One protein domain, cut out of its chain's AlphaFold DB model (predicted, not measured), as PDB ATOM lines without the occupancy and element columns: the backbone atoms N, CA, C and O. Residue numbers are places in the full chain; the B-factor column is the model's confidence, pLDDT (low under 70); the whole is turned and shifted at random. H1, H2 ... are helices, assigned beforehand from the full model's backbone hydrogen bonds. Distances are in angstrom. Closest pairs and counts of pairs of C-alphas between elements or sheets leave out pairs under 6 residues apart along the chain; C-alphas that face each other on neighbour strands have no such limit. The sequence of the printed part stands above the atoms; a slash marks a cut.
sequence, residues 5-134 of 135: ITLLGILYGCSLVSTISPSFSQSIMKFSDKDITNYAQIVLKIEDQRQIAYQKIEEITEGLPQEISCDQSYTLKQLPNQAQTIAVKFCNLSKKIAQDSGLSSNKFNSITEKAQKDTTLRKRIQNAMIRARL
ATOM      1  N   ILE A   5      34.133 -12.115 -23.667       44.78
ATOM      2  CA  ILE A   5      33.328 -11.700 -22.515       44.78
ATOM      3  C   ILE A   5      33.719 -10.298 -22.005       44.78
ATOM      4  O   ILE A   5      32.862  -9.538 -21.556       44.78
ATOM      5  N   THR A   6      34.981  -9.876 -22.143       44.78
ATOM      6  CA  THR A   6      35.429  -8.569 -21.611       44.78
ATOM      7  C   THR A   6      34.988  -7.349 -22.430       44.78
ATOM      8  O   THR A   6      35.078  -6.223 -21.938       44.78
ATOM      9  N   LEU A   7      34.480  -7.533 -23.656       41.31
ATOM     10  CA  LEU A   7      33.968  -6.428 -24.485       41.31
ATOM     11  C   LEU A   7      32.460  -6.182 -24.310       41.31
ATOM     12  O   LEU A   7      32.001  -5.077 -24.602       41.31
ATOM     13  N   LEU A   8      31.715  -7.168 -23.797       45.69
ATOM     14  CA  LEU A   8      30.265  -7.094 -23.559       45.69
ATOM     15  C   LEU A   8      29.898  -6.667 -22.127       45.69
ATOM     16  O   LEU A   8      28.795  -6.182 -21.901       45.69
ATOM     17  N   GLY A   9      30.824  -6.777 -21.170       42.53
ATOM     18  CA  GLY A   9      30.587  -6.481 -19.749       42.53
ATOM     19  C   GLY A   9      30.424  -5.004 -19.355       42.53
ATOM     20  O   GLY A   9      30.466  -4.704 -18.168       42.53
ATOM     21  N   ILE A  10      30.248  -4.065 -20.291       42.91
ATOM     22  CA  ILE A  10      30.024  -2.640 -19.970       42.91
ATOM     23  C   ILE A  10      28.660  -2.197 -20.512       42.91
ATOM     24  O   ILE A  10      28.566  -1.313 -21.359       42.91
ATOM     25  N   LEU A  11      27.597  -2.851 -20.045       38.81
ATOM     26  CA  LEU A  11      26.220  -2.352 -20.168       38.81
ATOM     27  C   LEU A  11      25.585  -2.007 -18.810       38.81
ATOM     28  O   LEU A  11      24.462  -1.519 -18.779       38.81
ATOM     29  N   TYR A  12      26.317  -2.149 -17.700       40.97
ATOM     30  CA  TYR A  12      25.891  -1.643 -16.395       40.97
ATOM     31  C   TYR A  12      26.709  -0.407 -16.038       40.97
ATOM     32  O   TYR A  12      27.886  -0.477 -15.688       40.97
ATOM     33  N   GLY A  13      26.077   0.748 -16.229       42.16
ATOM     34  CA  GLY A  13      26.633   2.039 -15.878       42.16
ATOM     35  C   GLY A  13      26.786   2.201 -14.370       42.16
ATOM     36  O   GLY A  13      25.912   1.830 -13.594       42.16
ATOM     37  N   CYS A  14      27.879   2.842 -13.976       37.12
ATOM     38  CA  CYS A  14      27.893   3.683 -12.793       37.12
ATOM     39  C   CYS A  14      28.710   4.926 -13.145       37.12
ATOM     40  O   CYS A  14      29.907   4.853 -13.424       37.12
ATOM     41  N   SER A  15      28.011   6.052 -13.246       43.50
ATOM     42  CA  SER A  15      28.572   7.360 -13.552       43.50
ATOM     43  C   SER A  15      29.261   7.911 -12.310       43.50
ATOM     44  O   SER A  15      28.589   8.193 -11.325       43.50
ATOM     45  N   LEU A  16      30.570   8.141 -12.377       38.38
ATOM     46  CA  LEU A  16      31.235   9.128 -11.532       38.38
ATOM     47  C   LEU A  16      32.104  10.005 -12.430       38.38
ATOM     48  O   LEU A  16      32.961   9.535 -13.176       38.38
ATOM     49  N   VAL A  17      31.765  11.287 -12.413       48.03
ATOM     50  CA  VAL A  17      32.360  12.355 -13.206       48.03
ATOM     51  C   VAL A  17      33.807  12.563 -12.769       48.03
ATOM     52  O   VAL A  17      34.055  12.820 -11.596       48.03
ATOM     53  N   SER A  18      34.733  12.541 -13.728       35.84
ATOM     54  CA  SER A  18      36.041  13.182 -13.593       35.84
ATOM     55  C   SER A  18      36.314  14.000 -14.848       35.84
ATOM     56  O   SER A  18      36.308  13.489 -15.969       35.84
ATOM     57  N   THR A  19      36.514  15.294 -14.639       48.91
ATOM     58  CA  THR A  19      36.998  16.272 -15.609       48.91
ATOM     59  C   THR A  19      38.414  15.897 -16.049       48.91
ATOM     60  O   THR A  19      39.326  15.839 -15.229       48.91
ATOM     61  N   ILE A  20      38.620  15.627 -17.342       47.34
ATOM     62  CA  ILE A  20      39.958  15.407 -17.906       47.34
ATOM     63  C   ILE A  20      40.042  16.117 -19.261       47.34
ATOM     64  O   ILE A  20      39.244  15.864 -20.164       47.34
ATOM     65  N   SER A  21      40.999  17.036 -19.367       47.94
ATOM     66  CA  SER A  21      41.333  17.830 -20.551       47.94
ATOM     67  C   SER A  21      41.618  16.954 -21.781       47.94
ATOM     68  O   SER A  21      42.218  15.885 -21.636       47.94
ATOM     69  N   PRO A  22      41.280  17.389 -23.011       42.66
ATOM     70  CA  PRO A  22      41.604  16.628 -24.205       42.66
ATOM     71  C   PRO A  22      43.080  16.834 -24.568       42.66
ATOM     72  O   PRO A  22      43.438  17.715 -25.343       42.66
ATOM     73  N   SER A  23      43.953  15.988 -24.027       40.97
ATOM     74  CA  SER A  23      45.212  15.677 -24.700       40.97
ATOM     75  C   SER A  23      44.875  14.723 -25.843       40.97
ATOM     76  O   SER A  23      44.735  13.514 -25.646       40.97
ATOM     77  N   PHE A  24      44.683  15.265 -27.049       39.28
ATOM     78  CA  PHE A  24      44.687  14.458 -28.266       39.28
ATOM     79  C   PHE A  24      46.123  14.009 -28.521       39.28
ATOM     80  O   PHE A  24      46.842  14.551 -29.355       39.28
ATOM     81  N   SER A  25      46.564  13.000 -27.774       37.38
ATOM     82  CA  SER A  25      47.708  12.214 -28.192       37.38
ATOM     83  C   SER A  25      47.257  11.452 -29.438       37.38
ATOM     84  O   SER A  25      46.521  10.465 -29.346       37.38
ATOM     85  N   GLN A  26      47.618  11.960 -30.619       39.06
ATOM     86  CA  GLN A  26      47.482  11.248 -31.886       39.06
ATOM     87  C   GLN A  26      48.431  10.045 -31.854       39.06
ATOM     88  O   GLN A  26      49.504  10.024 -32.449       39.06
ATOM     89  N   SER A  27      48.007   9.010 -31.128       43.47
ATOM     90  CA  SER A  27      48.378   7.634 -31.414       43.47
ATOM     91  C   SER A  27      48.148   7.452 -32.908       43.47
ATOM     92  O   SER A  27      47.006   7.545 -33.363       43.47
ATOM     93  N   ILE A  28      49.233   7.283 -33.672       44.84
ATOM     94  CA  ILE A  28      49.193   6.896 -35.083       44.84
ATOM     95  C   ILE A  28      48.176   5.764 -35.176       44.84
ATOM     96  O   ILE A  28      48.395   4.669 -34.652       44.84
ATOM     97  N   MET A  29      47.007   6.070 -35.733       51.50
ATOM     98  CA  MET A  29      45.830   5.232 -35.587       51.50
ATOM     99  C   MET A  29      46.046   3.984 -36.454       51.50
ATOM    100  O   MET A  29      45.713   3.970 -37.632       51.50
ATOM    101  N   LYS A  30      46.655   2.929 -35.886       75.06
ATOM    102  CA  LYS A  30      47.042   1.690 -36.603       75.06
ATOM    103  C   LYS A  30      45.863   0.944 -37.260       75.06
ATOM    104  O   LYS A  30      46.080   0.013 -38.042       75.06
ATOM    105  N   PHE A  31      44.624   1.330 -36.952       88.25
ATOM    106  CA  PHE A  31      43.398   0.728 -37.472       88.25
ATOM    107  C   PHE A  31      42.478   1.799 -38.061       88.25
ATOM    108  O   PHE A  31      42.057   2.725 -37.352       88.25
ATOM    109  N   SER A  32      42.158   1.640 -39.345       91.94
ATOM    110  CA  SER A  32      41.234   2.513 -40.072       91.94
ATOM    111  C   SER A  32      39.801   2.357 -39.554       91.94
ATOM    112  O   SER A  32      39.455   1.332 -38.969       91.94
ATOM    113  N   ASP A  33      38.932   3.338 -39.793       91.94
ATOM    114  CA  ASP A  33      37.513   3.218 -39.419       91.94
ATOM    115  C   ASP A  33      36.798   2.072 -40.149       91.94
ATOM    116  O   ASP A  33      35.883   1.459 -39.591       91.94
ATOM    117  N   LYS A  34      37.264   1.725 -41.358       91.31
ATOM    118  CA  LYS A  34      36.816   0.532 -42.082       91.31
ATOM    119  C   LYS A  34      37.207  -0.746 -41.336       91.31
ATOM    120  O   LYS A  34      36.358  -1.613 -41.155       91.31
ATOM    121  N   ASP A  35      38.450  -0.841 -40.850       92.19
ATOM    122  CA  ASP A  35      38.900  -1.988 -40.046       92.19
ATOM    123  C   ASP A  35      38.037  -2.148 -38.787       92.19
ATOM    124  O   ASP A  35      37.618  -3.256 -38.458       92.19
ATOM    125  N   ILE A  36      37.741  -1.040 -38.098       94.50
ATOM    126  CA  ILE A  36      36.933  -1.048 -36.871       94.50
ATOM    127  C   ILE A  36      35.481  -1.431 -37.149       94.50
ATOM    128  O   ILE A  36      34.907  -2.220 -36.400       94.50
ATOM    129  N   THR A  37      34.891  -0.900 -38.219       93.44
ATOM    130  CA  THR A  37      33.519  -1.238 -38.621       93.44
ATOM    131  C   THR A  37      33.403  -2.714 -38.986       93.44
ATOM    132  O   THR A  37      32.523  -3.398 -38.463       93.44
ATOM    133  N   ASN A  38      34.331  -3.232 -39.794       92.62
ATOM    134  CA  ASN A  38      34.356  -4.649 -40.150       92.62
ATOM    135  C   ASN A  38      34.537  -5.523 -38.903       92.62
ATOM    136  O   ASN A  38      33.772  -6.460 -38.697       92.62
ATOM    137  N   TYR A  39      35.494  -5.186 -38.030       93.81
ATOM    138  CA  TYR A  39      35.708  -5.895 -36.766       93.81
ATOM    139  C   TYR A  39      34.437  -5.939 -35.907       93.81
ATOM    140  O   TYR A  39      34.045  -7.007 -35.444       93.81
ATOM    141  N   ALA A  40      33.765  -4.798 -35.735       94.88
ATOM    142  CA  ALA A  40      32.524  -4.706 -34.974       94.88
ATOM    143  C   ALA A  40      31.425  -5.610 -35.555       94.88
ATOM    144  O   ALA A  40      30.815  -6.378 -34.817       94.88
ATOM    145  N   GLN A  41      31.211  -5.581 -36.872       93.81
ATOM    146  CA  GLN A  41      30.218  -6.429 -37.541       93.81
ATOM    147  C   GLN A  41      30.517  -7.927 -37.378       93.81
ATOM    148  O   GLN A  41      29.601  -8.718 -37.165       93.81
ATOM    149  N   ILE A  42      31.789  -8.325 -37.454       93.50
ATOM    150  CA  ILE A  42      32.221  -9.717 -37.253       93.50
ATOM    151  C   ILE A  42      31.933 -10.164 -35.822       93.50
ATOM    152  O   ILE A  42      31.331 -11.216 -35.621       93.50
ATOM    153  N   VAL A  43      32.347  -9.364 -34.833       93.56
ATOM    154  CA  VAL A  43      32.142  -9.679 -33.412       93.56
ATOM    155  C   VAL A  43      30.658  -9.811 -33.094       93.56
ATOM    156  O   VAL A  43      30.282 -10.746 -32.396       93.56
ATOM    157  N   LEU A  44      29.812  -8.940 -33.650       94.75
ATOM    158  CA  LEU A  44      28.362  -9.039 -33.493       94.75
ATOM    159  C   LEU A  44      27.803 -10.351 -34.055       94.75
ATOM    160  O   LEU A  44      27.087 -11.051 -33.348       94.75
ATOM    161  N   LYS A  45      28.198 -10.738 -35.274       94.06
ATOM    162  CA  LYS A  45      27.779 -12.018 -35.871       94.06
ATOM    163  C   LYS A  45      28.229 -13.222 -35.041       94.06
ATOM    164  O   LYS A  45      27.476 -14.179 -34.895       94.06
ATOM    165  N   ILE A  46      29.457 -13.191 -34.521       93.94
ATOM    166  CA  ILE A  46      29.978 -14.249 -33.645       93.94
ATOM    167  C   ILE A  46      29.183 -14.298 -32.337       93.94
ATOM    168  O   ILE A  46      28.841 -15.388 -31.887       93.94
ATOM    169  N   GLU A  47      28.855 -13.145 -31.750       94.69
ATOM    170  CA  GLU A  47      28.064 -13.068 -30.520       94.69
ATOM    171  C   GLU A  47      26.651 -13.627 -30.712       94.69
ATOM    172  O   GLU A  47      26.198 -14.407 -29.877       94.69
ATOM    173  N   ASP A  48      25.987 -13.328 -31.830       94.88
ATOM    174  CA  ASP A  48      24.664 -13.891 -32.129       94.88
ATOM    175  C   ASP A  48      24.720 -15.430 -32.187       94.88
ATOM    176  O   ASP A  48      23.878 -16.123 -31.612       94.88
ATOM    177  N   GLN A  49      25.761 -15.991 -32.814       96.12
ATOM    178  CA  GLN A  49      25.975 -17.444 -32.838       96.12
ATOM    179  C   GLN A  49      26.350 -18.009 -31.464       96.12
ATOM    180  O   GLN A  49      25.966 -19.138 -31.148       96.12
ATOM    181  N   ARG A  50      27.071 -17.239 -30.640       95.88
ATOM    182  CA  ARG A  50      27.414 -17.629 -29.269       95.88
ATOM    183  C   ARG A  50      26.150 -17.789 -28.436       95.88
ATOM    184  O   ARG A  50      26.004 -18.818 -27.788       95.88
ATOM    185  N   GLN A  51      25.231 -16.829 -28.493       95.81
ATOM    186  CA  GLN A  51      23.962 -16.883 -27.761       95.81
ATOM    187  C   GLN A  51      23.135 -18.115 -28.155       95.81
ATOM    188  O   GLN A  51      22.703 -18.870 -27.290       95.81
ATOM    189  N   ILE A  52      23.015 -18.391 -29.460       96.12
ATOM    190  CA  ILE A  52      22.306 -19.581 -29.965       96.12
ATOM    191  C   ILE A  52      22.958 -20.882 -29.473       96.12
ATOM    192  O   ILE A  52      22.262 -21.843 -29.141       96.12
ATOM    193  N   ALA A  53      24.290 -20.951 -29.467       96.25
ATOM    194  CA  ALA A  53      25.009 -22.136 -29.012       96.25
ATOM    195  C   ALA A  53      24.860 -22.347 -27.501       96.25
ATOM    196  O   ALA A  53      24.590 -23.469 -27.076       96.25
ATOM    197  N   TYR A  54      25.002 -21.278 -26.715       95.12
ATOM    198  CA  TYR A  54      24.872 -21.320 -25.260       95.12
ATOM    199  C   TYR A  54      23.471 -21.731 -24.830       95.12
ATOM    200  O   TYR A  54      23.359 -22.646 -24.026       95.12
ATOM    201  N   GLN A  55      22.423 -21.176 -25.444       95.19
ATOM    202  CA  GLN A  55      21.043 -21.567 -25.148       95.19
ATOM    203  C   GLN A  55      20.833 -23.084 -25.295       95.19
ATOM    204  O   GLN A  55      20.315 -23.741 -24.399       95.19
ATOM    205  N   LYS A  56      21.305 -23.675 -26.400       96.12
ATOM    206  CA  LYS A  56      21.166 -25.123 -26.636       96.12
ATOM    207  C   LYS A  56      22.021 -25.968 -25.697       96.12
ATOM    208  O   LYS A  56      21.671 -27.103 -25.396       96.12
ATOM    209  N   ILE A  57      23.184 -25.461 -25.299       95.50
ATOM    210  CA  ILE A  57      24.060 -26.158 -24.357       95.50
ATOM    211  C   ILE A  57      23.437 -26.139 -22.966       95.50
ATOM    212  O   ILE A  57      23.399 -27.187 -22.336       95.50
ATOM    213  N   GLU A  58      22.883 -25.006 -22.539       94.12
ATOM    214  CA  GLU A  58      22.167 -24.867 -21.271       94.12
ATOM    215  C   GLU A  58      20.949 -25.797 -21.194       94.12
ATOM    216  O   GLU A  58      20.729 -26.409 -20.153       94.12
ATOM    217  N   GLU A  59      20.214 -25.987 -22.295       95.31
ATOM    218  CA  GLU A  59      19.131 -26.982 -22.374       95.31
ATOM    219  C   GLU A  59      19.633 -28.419 -22.122       95.31
ATOM    220  O   GLU A  59      18.951 -29.208 -21.473       95.31
ATOM    221  N   ILE A  60      20.836 -28.763 -22.595       95.69
ATOM    222  CA  ILE A  60      21.442 -30.097 -22.427       95.69
ATOM    223  C   ILE A  60      22.063 -30.269 -21.038       95.69
ATOM    224  O   ILE A  60      22.083 -31.375 -20.504       95.69
ATOM    225  N   THR A  61      22.618 -29.201 -20.468       93.38
ATOM    226  CA  THR A  61      23.303 -29.223 -19.168       93.38
ATOM    227  C   THR A  61      22.391 -28.827 -18.013       93.38
ATOM    228  O   THR A  61      22.894 -28.525 -16.932       93.38
ATOM    229  N   GLU A  62      21.075 -28.789 -18.236       92.44
ATOM    230  CA  GLU A  62      20.062 -28.439 -17.230       92.44
ATOM    231  C   GLU A  62      20.352 -27.085 -16.550       92.44
ATOM    232  O   GLU A  62      20.192 -26.909 -15.343       92.44
ATOM    233  N   GLY A  63      20.833 -26.115 -17.332       83.62
ATOM    234  CA  GLY A  63      21.156 -24.764 -16.867       83.62
ATOM    235  C   GLY A  63      22.470 -24.634 -16.089       83.62
ATOM    236  O   GLY A  63      22.782 -23.540 -15.617       83.62
ATOM    237  N   LEU A  64      23.269 -25.701 -15.955       80.88
ATOM    238  CA  LEU A  64      24.586 -25.607 -15.321       80.88
ATOM    239  C   LEU A  64      25.528 -24.719 -16.150       80.88
ATOM    240  O   LEU A  64      25.753 -25.037 -17.323       80.88
ATOM    241  N   PRO A  65      26.133 -23.667 -15.561       80.38
ATOM    242  CA  PRO A  65      27.055 -22.789 -16.273       80.38
ATOM    243  C   PRO A  65      28.223 -23.564 -16.886       80.38
ATOM    244  O   PRO A  65      28.874 -24.352 -16.201       80.38
ATOM    245  N   GLN A  66      28.513 -23.304 -18.161       84.94
ATOM    246  CA  GLN A  66      29.628 -23.923 -18.875       84.94
ATOM    247  C   GLN A  66      30.633 -22.871 -19.337       84.94
ATOM    248  O   GLN A  66      30.288 -21.892 -20.009       84.94
ATOM    249  N   GLU A  67      31.903 -23.105 -19.026       88.50
ATOM    250  CA  GLU A  67      32.985 -22.389 -19.685       88.50
ATOM    251  C   GLU A  67      33.188 -22.995 -21.078       88.50
ATOM    252  O   GLU A  67      33.468 -24.183 -21.213       88.50
ATOM    253  N   ILE A  68      33.036 -22.184 -22.128       90.44
ATOM    254  CA  ILE A  68      33.292 -22.601 -23.510       90.44
ATOM    255  C   ILE A  68      34.357 -21.684 -24.077       90.44
ATOM    256  O   ILE A  68      34.123 -20.500 -24.325       90.44
ATOM    257  N   SER A  69      35.528 -22.258 -24.312       91.31
ATOM    258  CA  SER A  69      36.680 -21.535 -24.813       91.31
ATOM    259  C   SER A  69      37.233 -22.244 -26.044       91.31
ATOM    260  O   SER A  69      37.753 -23.360 -25.983       91.31
ATOM    261  N   CYS A  70      37.080 -21.603 -27.204       91.06
ATOM    262  CA  CYS A  70      37.399 -22.209 -28.497       91.06
ATOM    263  C   CYS A  70      38.897 -22.475 -28.715       91.06
ATOM    264  O   CYS A  70      39.247 -23.219 -29.630       91.06
ATOM    265  N   ASP A  71      39.775 -21.882 -27.904       88.06
ATOM    266  CA  ASP A  71      41.220 -22.124 -27.914       88.06
ATOM    267  C   ASP A  71      41.693 -23.043 -26.775       88.06
ATOM    268  O   ASP A  71      42.834 -23.508 -26.797       88.06
ATOM    269  N   GLN A  72      40.824 -23.385 -25.821       92.50
ATOM    270  CA  GLN A  72      41.137 -24.293 -24.720       92.50
ATOM    271  C   GLN A  72      40.342 -25.591 -24.857       92.50
ATOM    272  O   GLN A  72      39.253 -25.747 -24.310       92.50
ATOM    273  N   SER A  73      40.927 -26.571 -25.554       91.62
ATOM    274  CA  SER A  73      40.252 -27.844 -25.856       91.62
ATOM    275  C   SER A  73      39.732 -28.611 -24.632       91.62
ATOM    276  O   SER A  73      38.789 -29.386 -24.773       91.62
ATOM    277  N   TYR A  74      40.307 -28.406 -23.440       94.25
ATOM    278  CA  TYR A  74      39.819 -29.043 -22.215       94.25
ATOM    279  C   TYR A  74      38.397 -28.588 -21.853       94.25
ATOM    280  O   TYR A  74      37.607 -29.426 -21.430       94.25
ATOM    281  N   THR A  75      38.048 -27.316 -22.092       93.81
ATOM    282  CA  THR A  75      36.708 -26.773 -21.798       93.81
ATOM    283  C   THR A  75      35.639 -27.488 -22.626       93.81
ATOM    284  O   THR A  75      34.599 -27.890 -22.120       93.81
ATOM    285  N   LEU A  76      35.952 -27.793 -23.889       94.44
ATOM    286  CA  LEU A  76      35.065 -28.539 -24.782       94.44
ATOM    287  C   LEU A  76      34.944 -30.018 -24.393       94.44
ATOM    288  O   LEU A  76      33.919 -30.643 -24.653       94.44
ATOM    289  N   LYS A  77      35.996 -30.608 -23.816       94.44
ATOM    290  CA  LYS A  77      36.028 -32.022 -23.404       94.44
ATOM    291  C   LYS A  77      35.237 -32.308 -22.133       94.44
ATOM    292  O   LYS A  77      34.894 -33.461 -21.906       94.44
ATOM    293  N   GLN A  78      34.965 -31.287 -21.328       94.12
ATOM    294  CA  GLN A  78      34.170 -31.406 -20.104       94.12
ATOM    295  C   GLN A  78      32.659 -31.384 -20.378       94.12
ATOM    296  O   GLN A  78      31.877 -31.793 -19.525       94.12
ATOM    297  N   LEU A  79      32.248 -30.946 -21.571       95.50
ATOM    298  CA  LEU A  79      30.847 -30.920 -21.971       95.50
ATOM    299  C   LEU A  79      30.315 -32.336 -22.251       95.50
ATOM    300  O   LEU A  79      31.027 -33.145 -22.856       95.50
ATOM    301  N   PRO A  80      29.035 -32.619 -21.940       95.88
ATOM    302  CA  PRO A  80      28.348 -33.802 -22.452       95.88
ATOM    303  C   PRO A  80      28.458 -33.897 -23.980       95.88
ATOM    304  O   PRO A  80      28.432 -32.875 -24.663       95.88
ATOM    305  N   ASN A  81      28.514 -35.107 -24.543       96.56
ATOM    306  CA  ASN A  81      28.794 -35.328 -25.975       96.56
ATOM    307  C   ASN A  81      27.932 -34.474 -26.936       96.56
ATOM    308  O   ASN A  81      28.426 -33.959 -27.945       96.56
ATOM    309  N   GLN A  82      26.645 -34.297 -26.623       96.62
ATOM    310  CA  GLN A  82      25.745 -33.460 -27.423       96.62
ATOM    311  C   GLN A  82      26.111 -31.969 -27.321       96.62
ATOM    312  O   GLN A  82      26.262 -31.305 -28.348       96.62
ATOM    313  N   ALA A  83      26.344 -31.461 -26.108       96.81
ATOM    314  CA  ALA A  83      26.779 -30.086 -25.867       96.81
ATOM    315  C   ALA A  83      28.165 -29.803 -26.475       96.81
ATOM    316  O   ALA A  83      28.360 -28.775 -27.127       96.81
ATOM    317  N   GLN A  84      29.103 -30.747 -26.364       97.06
ATOM    318  CA  GLN A  84      30.415 -30.673 -27.007       97.06
ATOM    319  C   GLN A  84      30.285 -30.498 -28.522       97.06
ATOM    320  O   GLN A  84      30.949 -29.645 -29.112       97.06
ATOM    321  N   THR A  85      29.410 -31.278 -29.163       97.94
ATOM    322  CA  THR A  85      29.179 -31.185 -30.612       97.94
ATOM    323  C   THR A  85      28.697 -29.788 -31.012       97.94
ATOM    324  O   THR A  85      29.130 -29.250 -32.035       97.94
ATOM    325  N   ILE A  86      27.824 -29.176 -30.210       97.94
ATOM    326  CA  ILE A  86      27.323 -27.814 -30.443       97.94
ATOM    327  C   ILE A  86      28.446 -26.791 -30.258       97.94
ATOM    328  O   ILE A  86      28.640 -25.942 -31.132       97.94
ATOM    329  N   ALA A  87      29.229 -26.909 -29.187       96.75
ATOM    330  CA  ALA A  87      30.345 -26.012 -28.910       96.75
ATOM    331  C   ALA A  87      31.414 -26.063 -30.017       96.75
ATOM    332  O   ALA A  87      31.850 -25.023 -30.511       96.75
ATOM    333  N   VAL A  88      31.777 -27.260 -30.493       97.25
ATOM    334  CA  VAL A  88      32.718 -27.433 -31.616       97.25
ATOM    335  C   VAL A  88      32.175 -26.794 -32.897       97.25
ATOM    336  O   VAL A  88      32.912 -26.095 -33.599       97.25
ATOM    337  N   LYS A  89      30.883 -26.980 -33.202       98.00
ATOM    338  CA  LYS A  89      30.236 -26.330 -34.356       98.00
ATOM    339  C   LYS A  89      30.288 -24.806 -34.246       98.00
ATOM    340  O   LYS A  89      30.660 -24.153 -35.219       98.00
ATOM    341  N   PHE A  90      29.984 -24.250 -33.074       96.94
ATOM    342  CA  PHE A  90      30.088 -22.815 -32.804       96.94
ATOM    343  C   PHE A  90      31.515 -22.287 -32.999       96.94
ATOM    344  O   PHE A  90      31.711 -21.281 -33.686       96.94
ATOM    345  N   CYS A  91      32.523 -22.974 -32.461       95.62
ATOM    346  CA  CYS A  91      33.917 -22.556 -32.595       95.62
ATOM    347  C   CYS A  91      34.384 -22.566 -34.057       95.62
ATOM    348  O   CYS A  91      35.020 -21.613 -34.519       95.62
ATOM    349  N   ASN A  92      34.009 -23.597 -34.817       95.69
ATOM    350  CA  ASN A  92      34.315 -23.681 -36.245       95.69
ATOM    351  C   ASN A  92      33.605 -22.585 -37.051       95.69
ATOM    352  O   ASN A  92      34.220 -21.963 -37.919       95.69
ATOM    353  N   LEU A  93      32.335 -22.310 -36.744       95.25
ATOM    354  CA  LEU A  93      31.574 -21.246 -37.393       95.25
ATOM    355  C   LEU A  93      32.164 -19.865 -37.091       95.25
ATOM    356  O   LEU A  93      32.342 -19.070 -38.007       95.25
ATOM    357  N   SER A  94      32.541 -19.599 -35.842       92.31
ATOM    358  CA  SER A  94      33.174 -18.338 -35.442       92.31
ATOM    359  C   SER A  94      34.488 -18.104 -36.184       92.31
ATOM    360  O   SER A  94      34.730 -17.012 -36.703       92.31
ATOM    361  N   LYS A  95      35.313 -19.155 -36.308       89.38
ATOM    362  CA  LYS A  95      36.544 -19.114 -37.106       89.38
ATOM    363  C   LYS A  95      36.247 -18.783 -38.568       89.38
ATOM    364  O   LYS A  95      36.910 -17.916 -39.133       89.38
ATOM    365  N   LYS A  96      35.233 -19.423 -39.156       91.12
ATOM    366  CA  LYS A  96      34.819 -19.175 -40.539       91.12
ATOM    367  C   LYS A  96      34.301 -17.748 -40.746       91.12
ATOM    368  O   LYS A  96      34.756 -17.076 -41.662       91.12
ATOM    369  N   ILE A  97      33.438 -17.244 -39.861       89.94
ATOM    370  CA  ILE A  97      32.926 -15.862 -39.913       89.94
ATOM    371  C   ILE A  97      34.081 -14.855 -39.884       89.94
ATOM    372  O   ILE A  97      34.075 -13.889 -40.647       89.94
ATOM    373  N   ALA A  98      35.086 -15.079 -39.033       83.88
ATOM    374  CA  ALA A  98      36.264 -14.219 -38.985       83.88
ATOM    375  C   ALA A  98      37.084 -14.289 -40.290       83.88
ATOM    376  O   ALA A  98      37.506 -13.249 -40.790       83.88
ATOM    377  N   GLN A  99      37.273 -15.484 -40.862       84.06
ATOM    378  CA  GLN A  99      38.013 -15.695 -42.115       84.06
ATOM    379  C   GLN A  99      37.316 -15.080 -43.340       84.06
ATOM    380  O   GLN A  99      37.976 -14.432 -44.151       84.06
ATOM    381  N   ASP A 100      35.994 -15.219 -43.443       85.25
ATOM    382  CA  ASP A 100      35.200 -14.779 -44.602       85.25
ATOM    383  C   ASP A 100      34.953 -13.255 -44.620       85.25
ATOM    384  O   ASP A 100      34.428 -12.695 -45.580       85.25
ATOM    385  N   SER A 101      35.331 -12.552 -43.553       74.62
ATOM    386  CA  SER A 101      35.005 -11.139 -43.340       74.62
ATOM    387  C   SER A 101      35.811 -10.128 -44.165       74.62
ATOM    388  O   SER A 101      35.543  -8.924 -44.113       74.62
ATOM    389  N   GLY A 102      36.853 -10.583 -44.863       73.25
ATOM    390  CA  GLY A 102      37.827  -9.713 -45.527       73.25
ATOM    391  C   GLY A 102      38.773  -8.972 -44.568       73.25
ATOM    392  O   GLY A 102      39.682  -8.280 -45.030       73.25
ATOM    393  N   LEU A 103      38.609  -9.121 -43.248       82.62
ATOM    394  CA  LEU A 103      39.600  -8.722 -42.251       82.62
ATOM    395  C   LEU A 103      40.567  -9.894 -42.049       82.62
ATOM    396  O   LEU A 103      40.149 -10.987 -41.673       82.62
ATOM    397  N   SER A 104      41.866  -9.696 -42.292       83.94
ATOM    398  CA  SER A 104      42.831 -10.783 -42.081       83.94
ATOM    399  C   SER A 104      42.832 -11.228 -40.617       83.94
ATOM    400  O   SER A 104      42.683 -10.402 -39.711       83.94
ATOM    401  N   SER A 105      43.053 -12.521 -40.358       82.06
ATOM    402  CA  SER A 105      43.092 -13.053 -38.987       82.06
ATOM    403  C   SER A 105      44.098 -12.306 -38.105       82.06
ATOM    404  O   SER A 105      43.804 -12.006 -36.953       82.06
ATOM    405  N   ASN A 106      45.243 -11.898 -38.665       85.00
ATOM    406  CA  ASN A 106      46.238 -11.088 -37.957       85.00
ATOM    407  C   ASN A 106      45.685  -9.722 -37.540       85.00
ATOM    408  O   ASN A 106      45.947  -9.259 -36.432       85.00
ATOM    409  N   LYS A 107      44.913  -9.069 -38.417       88.06
ATOM    410  CA  LYS A 107      44.309  -7.764 -38.142       88.06
ATOM    411  C   LYS A 107      43.182  -7.891 -37.119       88.06
ATOM    412  O   LYS A 107      43.147  -7.087 -36.192       88.06
ATOM    413  N   PHE A 108      42.332  -8.915 -37.238       88.94
ATOM    414  CA  PHE A 108      41.312  -9.239 -36.236       88.94
ATOM    415  C   PHE A 108      41.954  -9.426 -34.855       88.94
ATOM    416  O   PHE A 108      41.640  -8.674 -33.935       88.94
ATOM    417  N   ASN A 109      42.937 -10.326 -34.746       86.62
ATOM    418  CA  ASN A 109      43.636 -10.610 -33.491       86.62
ATOM    419  C   ASN A 109      44.330  -9.362 -32.927       86.62
ATOM    420  O   ASN A 109      44.211  -9.074 -31.740       86.62
ATOM    421  N   SER A 110      44.981  -8.566 -33.783       90.62
ATOM    422  CA  SER A 110      45.632  -7.316 -33.368       90.62
ATOM    423  C   SER A 110      44.637  -6.308 -32.787       90.62
ATOM    424  O   SER A 110      44.949  -5.636 -31.802       90.62
ATOM    425  N   ILE A 111      43.445  -6.180 -33.385       91.56
ATOM    426  CA  ILE A 111      42.383  -5.312 -32.858       91.56
ATOM    427  C   ILE A 111      41.892  -5.861 -31.514       91.56
ATOM    428  O   ILE A 111      41.813  -5.093 -30.555       91.56
ATOM    429  N   THR A 112      41.629  -7.170 -31.412       90.00
ATOM    430  CA  THR A 112      41.194  -7.828 -30.168       90.00
ATOM    431  C   THR A 112      42.188  -7.625 -29.026       90.00
ATOM    432  O   THR A 112      41.801  -7.204 -27.936       90.00
ATOM    433  N   GLU A 113      43.474  -7.881 -29.262       90.88
ATOM    434  CA  GLU A 113      44.532  -7.736 -28.256       90.88
ATOM    435  C   GLU A 113      44.726  -6.277 -27.842       90.88
ATOM    436  O   GLU A 113      44.833  -5.965 -26.652       90.88
ATOM    437  N   LYS A 114      44.736  -5.352 -28.809       92.06
ATOM    438  CA  LYS A 114      44.925  -3.929 -28.517       92.06
ATOM    439  C   LYS A 114      43.728  -3.346 -27.766       92.06
ATOM    440  O   LYS A 114      43.937  -2.548 -26.852       92.06
ATOM    441  N   ALA A 115      42.502  -3.763 -28.087       92.31
ATOM    442  CA  ALA A 115      41.281  -3.283 -27.435       92.31
ATOM    443  C   ALA A 115      41.219  -3.611 -25.931       92.31
ATOM    444  O   ALA A 115      40.542  -2.902 -25.188       92.31
ATOM    445  N   GLN A 116      41.956  -4.625 -25.459       87.88
ATOM    446  CA  GLN A 116      42.058  -4.946 -24.026       87.88
ATOM    447  C   GLN A 116      42.794  -3.863 -23.228       87.88
ATOM    448  O   GLN A 116      42.538  -3.691 -22.040       87.88
ATOM    449  N   LYS A 117      43.718  -3.139 -23.870       90.62
ATOM    450  CA  LYS A 117      44.609  -2.163 -23.217       90.62
ATOM    451  C   LYS A 117      44.343  -0.722 -23.659       90.62
ATOM    452  O   LYS A 117      44.833   0.209 -23.033       90.62
ATOM    453  N   ASP A 118      43.612  -0.528 -24.755       90.75
ATOM    454  CA  ASP A 118      43.378   0.773 -25.380       90.75
ATOM    455  C   ASP A 118      41.904   1.181 -25.274       90.75
ATOM    456  O   ASP A 118      41.036   0.700 -26.010       90.75
ATOM    457  N   THR A 119      41.620   2.097 -24.347       92.06
ATOM    458  CA  THR A 119      40.261   2.582 -24.071       92.06
ATOM    459  C   THR A 119      39.669   3.378 -25.234       92.06
ATOM    460  O   THR A 119      38.461   3.301 -25.468       92.06
ATOM    461  N   THR A 120      40.502   4.088 -26.001       93.00
ATOM    462  CA  THR A 120      40.065   4.860 -27.174       93.00
ATOM    463  C   THR A 120      39.634   3.919 -28.290       93.00
ATOM    464  O   THR A 120      38.555   4.085 -28.866       93.00
ATOM    465  N   LEU A 121      40.431   2.884 -28.561       93.88
ATOM    466  CA  LEU A 121      40.072   1.837 -29.514       93.88
ATOM    467  C   LEU A 121      38.795   1.104 -29.087       93.88
ATOM    468  O   LEU A 121      37.896   0.927 -29.910       93.88
ATOM    469  N   ARG A 122      38.671   0.739 -27.803       94.31
ATOM    470  CA  ARG A 122      37.461   0.096 -27.271       94.31
ATOM    471  C   ARG A 122      36.213   0.952 -27.501       94.31
ATOM    472  O   ARG A 122      35.216   0.432 -27.997       94.31
ATOM    473  N   LYS A 123      36.284   2.261 -27.234       94.25
ATOM    474  CA  LYS A 123      35.171   3.194 -27.482       94.25
ATOM    475  C   LYS A 123      34.807   3.274 -28.969       94.25
ATOM    476  O   LYS A 123      33.629   3.285 -29.316       94.25
ATOM    477  N   ARG A 124      35.800   3.279 -29.868       95.62
ATOM    478  CA  ARG A 124      35.559   3.254 -31.324       95.62
ATOM    479  C   ARG A 124      34.845   1.974 -31.766       95.62
ATOM    480  O   ARG A 124      33.892   2.065 -32.537       95.62
ATOM    481  N   ILE A 125      35.266   0.814 -31.257       95.81
ATOM    482  CA  ILE A 125      34.622  -0.480 -31.537       95.81
ATOM    483  C   ILE A 125      33.183  -0.483 -31.008       95.81
ATOM    484  O   ILE A 125      32.275  -0.833 -31.754       95.81
ATOM    485  N   GLN A 126      32.948  -0.029 -29.773       94.50
ATOM    486  CA  GLN A 126      31.602   0.070 -29.189       94.50
ATOM    487  C   GLN A 126      30.671   0.954 -30.024       94.50
ATOM    488  O   GLN A 126      29.574   0.527 -30.378       94.50
ATOM    489  N   ASN A 127      31.128   2.139 -30.429       96.19
ATOM    490  CA  ASN A 127      30.344   3.022 -31.291       96.19
ATOM    491  C   ASN A 127      30.046   2.385 -32.657       96.19
ATOM    492  O   ASN A 127      28.955   2.558 -33.196       96.19
ATOM    493  N   ALA A 128      31.002   1.647 -33.228       95.88
ATOM    494  CA  ALA A 128      30.783   0.914 -34.470       95.88
ATOM    495  C   ALA A 128      29.768  -0.229 -34.298       95.88
ATOM    496  O   ALA A 128      28.910  -0.390 -35.161       95.88
ATOM    497  N   MET A 129      29.808  -0.962 -33.178       95.88
ATOM    498  CA  MET A 129      28.822  -2.003 -32.862       95.88
ATOM    499  C   MET A 129      27.412  -1.424 -32.704       95.88
ATOM    500  O   MET A 129      26.466  -1.995 -33.234       95.88
ATOM    501  N   ILE A 130      27.268  -0.274 -32.032       95.81
ATOM    502  CA  ILE A 130      25.975   0.418 -31.903       95.81
ATOM    503  C   ILE A 130      25.438   0.785 -33.287       95.81
ATOM    504  O   ILE A 130      24.323   0.404 -33.622       95.81
ATOM    505  N   ARG A 131      26.248   1.451 -34.122       95.62
ATOM    506  CA  ARG A 131      25.845   1.822 -35.490       95.62
ATOM    507  C   ARG A 131      25.451   0.617 -36.339       95.62
ATOM    508  O   ARG A 131      24.503   0.716 -37.099       95.62
ATOM    509  N   ALA A 132      26.152  -0.507 -36.198       92.31
ATOM    510  CA  ALA A 132      25.865  -1.727 -36.951       92.31
ATOM    511  C   ALA A 132      24.571  -2.443 -36.518       92.31
ATOM    512  O   ALA A 132      24.106  -3.313 -37.248       92.31
ATOM    513  N   ARG A 133      24.017  -2.116 -35.342       87.69
ATOM    514  CA  ARG A 133      22.739  -2.651 -34.842       87.69
ATOM    515  C   ARG A 133      21.556  -1.708 -35.053       87.69
ATOM    516  O   ARG A 133      20.427  -2.115 -34.791       87.69
ATOM    517  N   LEU A 134      21.798  -0.463 -35.463       82.81
ATOM    518  CA  LEU A 134      20.716   0.447 -35.815       82.81
ATOM    519  C   LEU A 134      20.094   0.003 -37.154       82.81
ATOM    520  O   LEU A 134      20.853  -0.393 -38.043       82.81
TER     521      LEU A 134
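Overview. This is residues 5 to 134 of the 135 residues of the protein "DUF4168 domain-containing protein" of Atelocyanobacterium thalassa (isolate ALOHA) (UniProt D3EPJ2). Two long helices, H2 and H4, lie side by side and run opposite ways, and H6 crosses the earlier part of H2 while H5 makes the corner between the last part of H4 and H6. Little H3 packs on the earlier part of H4, and before H2 a long loop swings away from the body, of which residues 11 to 26 stick out. You are reading 130 printed residues with six named helices, H1 to H6 in order along the chain, and no named strand: the class is all helix. The whole is loose, with a radius of gyration of the C-alphas of 17.3 A, and spans 54 by 37 by 30 A.

Arrangement. Start at H1, residues 5 to 8, which is close but not clearly touching H6, residues 119 to 133; their closest C-alphas, of Leu 7 and Arg 122, are 7.9 A apart. Go on to H2, residues 33 to 60, which touches H4, residues 81 to 100, at a shallow tilt of 10 degrees, opposite ways; the closest C-alphas, of Ile 57 and Ala 83, are 5.0 A apart. With residues 36 to 44 alone H2 touches H6, only just about perpendicular at 71 degrees, closest at the C-alphas of Ala 40 and Met 129, 5.0 A apart. With residues 36 to 39 alone it only just touches H5, residues 105 to 115, with 3 pairs of C-alphas within 8 A, about perpendicular at 88 degrees; the closest C-alphas are those of Tyr 39 and Phe 108, 6.5 A apart. Of the three pairs of helices that touch and have a tilt, those that touch only at the corner left out, one is at a shallow tilt, and the helix packing is mostly crossed, but only just. Next, H3, residues 73 to 77, touches residues 84 to 88 of H4, closest at the C-alphas of Leu 76 and Gln 84, 5.6 A apart. H5 only just touches H4, and only at the corner, with the C-alphas of Gln 99 and Ser 105 closest at 6.5 A; it only just touches H6, again only at the corner, with those of Ala 115 and Arg 122 closest at 5.1 A. H4 and H6 are apart. In H2, H3, H4, H5 and H6 every O i to N i+4 pair is within hydrogen-bond range; H1 is too short for such a pair.

Along the chain. Find C-alpha 5, where H1 begins, at (33.328, -11.700, -22.515). H2 runs 40.7 A from C-alpha 33 at (37.513, 3.218, -39.419). H4 measures 28.5 A, H5 15.2 A, and H6 21.2 A, ending at C-alpha 133 at (22.739, -2.651, -34.842).

Size, cuts and confidence. The farthest C-alphas, of Ser 21 and Asn 81, are 54.9 A apart. The printed part has no cut. The links H1 to H2, 24 residues, and H2 to H3, 12 residues, are long. Confidence is low, under 70, at residues 5 to 29.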